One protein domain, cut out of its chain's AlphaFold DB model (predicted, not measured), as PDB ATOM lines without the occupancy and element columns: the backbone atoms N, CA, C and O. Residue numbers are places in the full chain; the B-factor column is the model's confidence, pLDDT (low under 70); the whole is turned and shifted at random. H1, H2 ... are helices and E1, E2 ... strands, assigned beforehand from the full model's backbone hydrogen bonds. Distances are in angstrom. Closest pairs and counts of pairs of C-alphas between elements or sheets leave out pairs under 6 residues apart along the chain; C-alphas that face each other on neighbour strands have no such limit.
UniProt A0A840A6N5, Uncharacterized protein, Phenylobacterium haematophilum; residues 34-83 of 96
ATOM      1  N   ARG A  34     101.162 106.238 146.502       82.19
ATOM      2  CA  ARG A  34     102.203 105.270 146.828       82.19
ATOM      3  C   ARG A  34     102.621 105.467 148.270       82.19
ATOM      4  O   ARG A  34     102.827 106.586 148.734       82.19
ATOM      5  N   LEU A  35     102.746 104.354 148.979       86.88
ATOM      6  CA  LEU A  35     103.276 104.347 150.332       86.88
ATOM      7  C   LEU A  35     104.795 104.452 150.264       86.88
ATOM      8  O   LEU A  35     105.444 103.709 149.523       86.88
ATOM      9  N   ARG A  36     105.361 105.375 151.038       85.31
ATOM     10  CA  ARG A  36     106.805 105.546 151.153       85.31
ATOM     11  C   ARG A  36     107.189 105.655 152.621       85.31
ATOM     12  O   ARG A  36     106.464 106.231 153.421       85.31
ATOM     13  N   VAL A  37     108.323 105.063 152.981       89.75
ATOM     14  CA  VAL A  37     108.867 105.189 154.337       89.75
ATOM     15  C   VAL A  37     109.527 106.559 154.457       89.75
ATOM     16  O   VAL A  37     110.339 106.920 153.599       89.75
ATOM     17  N   ALA A  38     109.160 107.314 155.492       82.88
ATOM     18  CA  ALA A  38     109.682 108.646 155.747       82.88
ATOM     19  C   ALA A  38     111.198 108.612 156.030       82.88
ATOM     20  O   ALA A  38     111.718 107.609 156.544       82.88
ATOM     21  N   PRO A  39     111.928 109.699 155.717       84.31
ATOM     22  CA  PRO A  39     113.333 109.844 156.082       84.31
ATOM     23  C   PRO A  39     113.570 109.688 157.590       84.31
ATOM     24  O   PRO A  39     112.657 109.894 158.395       84.31
ATOM     25  N   PRO A  40     114.800 109.341 158.003       82.06
ATOM     26  CA  PRO A  40     115.111 109.220 159.411       82.06
ATOM     27  C   PRO A  40     114.937 110.554 160.142       82.06
ATOM     28  O   PRO A  40     115.508 111.569 159.751       82.06
ATOM     29  N   SER A  41     114.151 110.520 161.218       82.88
ATOM     30  CA  SER A  41     113.981 111.639 162.143       82.88
ATOM     31  C   SER A  41     115.318 112.015 162.783       82.88
ATOM     32  O   SER A  41     116.139 111.148 163.090       82.88
ATOM     33  N   SER A  42     115.534 113.312 162.999       87.50
ATOM     34  CA  SER A  42     116.698 113.829 163.726       87.50
ATOM     35  C   SER A  42     116.615 113.568 165.233       87.50
ATOM     36  O   SER A  42     117.611 113.726 165.938       87.50
ATOM     37  N   ASN A  43     115.443 113.162 165.732       86.69
ATOM     38  CA  ASN A  43     115.256 112.769 167.117       86.69
ATOM     39  C   ASN A  43     115.756 111.323 167.332       86.69
ATOM     40  O   ASN A  43     115.177 110.392 166.769       86.69
ATOM     41  N   PRO A  44     116.774 111.097 168.182       84.94
ATOM     42  CA  PRO A  44     117.327 109.763 168.427       84.94
ATOM     43  C   PRO A  44     116.373 108.819 169.175       84.94
ATOM     44  O   PRO A  44     116.617 107.617 169.214       84.94
ATOM     45  N   HIS A  45     115.293 109.335 169.766       88.75
ATOM     46  CA  HIS A  45     114.263 108.521 170.417       88.75
ATOM     47  C   HIS A  45     113.176 108.034 169.453       88.75
ATOM     48  O   HIS A  45     112.254 107.332 169.867       88.75
ATOM     49  N   ASP A  46     113.267 108.407 168.178       84.75
ATOM     50  CA  ASP A  46     112.289 108.037 167.169       84.75
ATOM     51  C   ASP A  46     112.688 106.715 166.498       84.75
ATOM     52  O   ASP A  46     113.309 106.657 165.431       84.75
ATOM     53  N   TYR A  47     112.385 105.627 167.207       84.38
ATOM     54  CA  TYR A  47     112.707 104.262 166.786       84.38
ATOM     55  C   TYR A  47     111.769 103.733 165.697       84.38
ATOM     56  O   TYR A  47     112.110 102.775 165.003       84.38
ATOM     57  N   PHE A  48     110.591 104.339 165.541       86.00
ATOM     58  CA  PHE A  48     109.604 103.916 164.559       86.00
ATOM     59  C   PHE A  48     109.720 104.759 163.294       86.00
ATOM     60  O   PHE A  48     109.927 105.967 163.326       86.00
ATOM     61  N   ARG A  49     109.610 104.102 162.140       84.56
ATOM     62  CA  ARG A  49     109.621 104.781 160.844       84.56
ATOM     63  C   ARG A  49     108.185 105.034 160.413       84.56
ATOM     64  O   ARG A  49     107.416 104.086 160.252       84.56
ATOM     65  N   THR A  50     107.834 106.298 160.214       85.69
ATOM     66  CA  THR A  50     106.515 106.685 159.713       85.69
ATOM     67  C   THR A  50     106.370 106.263 158.254       85.69
ATOM     68  O   THR A  50     107.299 106.404 157.456       85.69
ATOM     69  N   VAL A  51     105.204 105.729 157.897       88.00
ATOM     70  CA  VAL A  51     104.839 105.469 156.502       88.00
ATOM     71  C   VAL A  51     103.948 106.610 156.041       88.00
ATOM     72  O   VAL A  51     102.895 106.853 156.624       88.00
ATOM     73  N   GLU A  52     104.375 107.302 154.995       82.69
ATOM     74  CA  GLU A  52     103.679 108.450 154.431       82.69
ATOM     75  C   GLU A  52     103.030 108.071 153.098       82.69
ATOM     76  O   GLU A  52     103.591 107.325 152.285       82.69
ATOM     77  N   LYS A  53     101.821 108.593 152.871       81.44
ATOM     78  CA  LYS A  53     101.135 108.510 151.581       81.44
ATOM     79  C   LYS A  53     101.634 109.649 150.702       81.44
ATOM     80  O   LYS A  53     101.397 110.814 151.007       81.44
ATOM     81  N   VAL A  54     102.306 109.310 149.611       78.94
ATOM     82  CA  VAL A  54     102.779 110.276 148.617       78.94
ATOM     83  C   VAL A  54     101.907 110.145 147.364       78.94
ATOM     84  O   VAL A  54     101.601 109.012 146.980       78.94
ATOM     85  N   PRO A  55     101.508 111.251 146.708       75.56
ATOM     86  CA  PRO A  55     100.810 111.190 145.427       75.56
ATOM     87  C   PRO A  55     101.558 110.302 144.420       75.56
ATOM     88  O   PRO A  55     102.772 110.422 144.228       75.56
ATOM     89  N   GLY A  56     100.836 109.360 143.821       66.75
ATOM     90  CA  GLY A  56     101.345 108.396 142.860       66.75
ATOM     91  C   GLY A  56     101.516 109.044 141.497       66.75
ATOM     92  O   GLY A  56     100.566 109.140 140.737       66.75
ATOM     93  N   SER A  57     102.751 109.469 141.212       59.84
ATOM     94  CA  SER A  57     103.154 110.254 140.035       59.84
ATOM     95  C   SER A  57     102.411 111.594 139.902       59.84
ATOM     96  O   SER A  57     101.186 111.640 139.952       59.84
ATOM     97  N   PRO A  58     103.111 112.716 139.655       53.31
ATOM     98  CA  PRO A  58     102.414 113.889 139.150       53.31
ATOM     99  C   PRO A  58     101.729 113.467 137.849       53.31
ATOM    100  O   PRO A  58     102.391 112.949 136.940       53.31
ATOM    101  N   ALA A  59     100.412 113.651 137.756       52.00
ATOM    102  CA  ALA A  59      99.755 113.594 136.460       52.00
ATOM    103  C   ALA A  59     100.538 114.539 135.535       52.00
ATOM    104  O   ALA A  59     101.011 115.583 135.981       52.00
ATOM    105  N   ALA A  60     100.728 114.188 134.262       50.25
ATOM    106  CA  ALA A  60     101.575 114.966 133.346       50.25
ATOM    107  C   ALA A  60     101.227 116.478 133.299       50.25
ATOM    108  O   ALA A  60     102.078 117.293 132.945       50.25
ATOM    109  N   GLY A  61     100.015 116.864 133.721       48.59
ATOM    110  CA  GLY A  61      99.587 118.254 133.903       48.59
ATOM    111  C   GLY A  61     100.213 119.013 135.087       48.59
ATOM    112  O   GLY A  61     100.369 120.227 134.987       48.59
ATOM    113  N   ASP A  62     100.638 118.349 136.166       49.25
ATOM    114  CA  ASP A  62     101.250 119.014 137.331       49.25
ATOM    115  C   ASP A  62     102.700 119.428 137.059       49.25
ATOM    116  O   ASP A  62     103.138 120.493 137.493       49.25
ATOM    117  N   GLN A  63     103.442 118.636 136.274       49.38
ATOM    118  CA  GLN A  63     104.785 119.027 135.828       49.38
ATOM    119  C   GLN A  63     104.741 120.173 134.815       49.38
ATOM    120  O   GLN A  63     105.591 121.058 134.867       49.38
ATOM    121  N   ALA A  64     103.733 120.193 133.936       47.88
ATOM    122  CA  ALA A  64     103.526 121.301 133.007       47.88
ATOM    123  C   ALA A  64     103.207 122.605 133.756       47.88
ATOM    124  O   ALA A  64     103.762 123.651 133.438       47.88
ATOM    125  N   ARG A  65     102.384 122.540 134.813       49.62
ATOM    126  CA  ARG A  65     102.046 123.719 135.617       49.62
ATOM    127  C   ARG A  65     103.201 124.199 136.505       49.62
ATOM    128  O   ARG A  65     103.347 125.400 136.714       49.62
ATOM    129  N   ALA A  66     104.030 123.280 137.004       54.19
ATOM    130  CA  ALA A  66     105.240 123.616 137.751       54.19
ATOM    131  C   ALA A  66     106.346 124.207 136.858       54.19
ATOM    132  O   ALA A  66     107.120 125.029 137.338       54.19
ATOM    133  N   ALA A  67     106.415 123.826 135.576       54.62
ATOM    134  CA  ALA A  67     107.376 124.380 134.618       54.62
ATOM    135  C   ALA A  67     107.057 125.832 134.211       54.62
ATOM    136  O   ALA A  67     107.977 126.595 133.940       54.62
ATOM    137  N   ASP A  68     105.775 126.216 134.204       55.78
ATOM    138  CA  ASP A  68     105.324 127.590 133.911       55.78
ATOM    139  C   ASP A  68     105.476 128.544 135.114       55.78
ATOM    140  O   ASP A  68     105.423 129.767 134.990       55.78
ATOM    141  N   CYS A  69     105.686 127.994 136.312       57.81
ATOM    142  CA  CYS A  69     106.045 128.768 137.489       57.81
ATOM    143  C   CYS A  69     107.570 128.802 137.576       57.81
ATOM    144  O   CYS A  69     108.174 127.942 138.215       57.81
ATOM    145  N   ASP A  70     108.188 129.791 136.927       61.94
ATOM    146  CA  ASP A  70     109.635 130.043 136.964       61.94
ATOM    147  C   ASP A  70     110.042 130.538 138.370       61.94
ATOM    148  O   ASP A  70     110.377 131.697 138.614       61.94
ATOM    149  N   CYS A  71     109.891 129.660 139.364       59.25
ATOM    150  CA  CYS A  71     110.239 129.907 140.745       59.25
ATOM    151  C   CYS A  71     111.756 129.744 140.860       59.25
ATOM    152  O   CYS A  71     112.246 128.613 140.795       59.25
ATOM    153  N   PRO A  72     112.525 130.824 141.090       63.59
ATOM    154  CA  PRO A  72     113.986 130.755 141.132       63.59
ATOM    155  C   PRO A  72     114.517 129.750 142.172       63.59
ATOM    156  O   PRO A  72     115.602 129.202 141.997       63.59
ATOM    157  N   MET A  73     113.727 129.435 143.207       63.31
ATOM    158  CA  MET A  73     114.016 128.402 144.211       63.31
ATOM    159  C   MET A  73     113.943 126.955 143.684       63.31
ATOM    160  O   MET A  73     114.616 126.091 144.228       63.31
ATOM    161  N   MET A  74     113.164 126.665 142.636       66.50
ATOM    162  CA  MET A  74     113.060 125.315 142.048       66.50
ATOM    163  C   MET A  74     114.166 125.039 141.020       66.50
ATOM    164  O   MET A  74     114.439 123.887 140.682       66.50
ATOM    165  N   LYS A  75     114.844 126.088 140.534       62.91
ATOM    166  CA  LYS A  75     115.962 125.969 139.588       62.91
ATOM    167  C   LYS A  75     117.194 125.325 140.226       62.91
ATOM    168  O   LYS A  75     117.882 124.548 139.567       62.91
ATOM    169  N   SER A  76     117.454 125.608 141.503       65.62
ATOM    170  CA  SER A  76     118.511 124.929 142.261       65.62
ATOM    171  C   SER A  76     118.177 123.457 142.502       65.62
ATOM    172  O   SER A  76     119.069 122.623 142.396       65.62
ATOM    173  N   ASP A  77     116.905 123.124 142.740       66.75
ATOM    174  CA  ASP A  77     116.447 121.738 142.902       66.75
ATOM    175  C   ASP A  77     116.571 120.949 141.588       66.75
ATOM    176  O   ASP A  77     117.080 119.832 141.568       66.75
ATOM    177  N   ALA A  78     116.228 121.568 140.453       68.81
ATOM    178  CA  ALA A  78     116.456 120.987 139.132       68.81
ATOM    179  C   ALA A  78     117.952 120.743 138.851       68.81
ATOM    180  O   ALA A  78     118.308 119.671 138.367       68.81
ATOM    181  N   ALA A  79     118.825 121.692 139.204       68.31
ATOM    182  CA  ALA A  79     120.275 121.530 139.078       68.31
ATOM    183  C   ALA A  79     120.829 120.449 140.028       68.31
ATOM    184  O   ALA A  79     121.682 119.654 139.635       68.31
ATOM    185  N   MET A  80     120.315 120.364 141.259       73.62
ATOM    186  CA  MET A  80     120.670 119.320 142.224       73.62
ATOM    187  C   MET A  80     120.226 117.939 141.734       73.62
ATOM    188  O   MET A  80     120.980 116.970 141.824       73.62
ATOM    189  N   ARG A  81     119.019 117.847 141.169       75.94
ATOM    190  CA  ARG A  81     118.477 116.621 140.582       75.94
ATOM    191  C   ARG A  81     119.291 116.172 139.370       75.94
ATOM    192  O   ARG A  81     119.576 114.983 139.260       75.94
ATOM    193  N   ASP A  82     119.698 117.100 138.506       73.62
ATOM    194  CA  ASP A  82     120.567 116.816 137.359       73.62
ATOM    195  C   ASP A  82     121.942 116.298 137.807       73.62
ATOM    196  O   ASP A  82     122.393 115.247 137.354       73.62
ATOM    197  N   MET A  83     122.553 116.941 138.808       68.12
ATOM    198  CA  MET A  83     123.815 116.483 139.392       68.12
ATOM    199  C   MET A  83     123.682 115.096 140.043       68.12
ATOM    200  O   MET A  83     124.563 114.250 139.885       68.12
TER     201      MET A  83
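Overview. This is residues 34 to 83 of the 96 residues of an uncharacterized protein of Phenylobacterium haematophilum (UniProt A0A840A6N5). What shape is this? An open, curved chain: the hairpin of E1 and E2, with the loop of residues 38 to 50 at one end, then H1 and H2, well separated from each other. What is it made of? The 50 printed residues hold E1, E2, H1 and H2 in that order, a mixed class with one antiparallel sheet, E1 - E2. How compact is it? It is extended: radius of gyration of the C-alphas 15.3 A, spans 42 by 23 by 17 A.

Along the chain. Where are the strands? E1, residues 34 to 37, begins at C-alpha 34 (102.203, 105.270, 146.828) and is 10.0 A long; E2, residues 51 to 55, is 13.1 A. Where are the helices? H1 is residues 60 to 67, 11.1 A; H2, residues 72 to 83, is 17.4 A and ends at C-alpha 83 (123.815, 116.483, 139.392).

Arrangement. How do the strands pair? E1 and E2 form an antiparallel hairpin at 143 degrees; C-alphas 37 and 51 face each other at 4.6 A, and N 36 and O 52, 2.9 A apart, are within hydrogen-bond range. And the helices? H1 and H2 are apart, and E1 is apart from both. Every O i to N i+4 pair is within range in H1, 6 of 8 in H2.

Size, cuts and confidence. Is it continuous? The printed part has no cut; the link E1 to E2 is long. Where is confidence low? Residues 56 to 79 and residue 83 have pLDDT under 70.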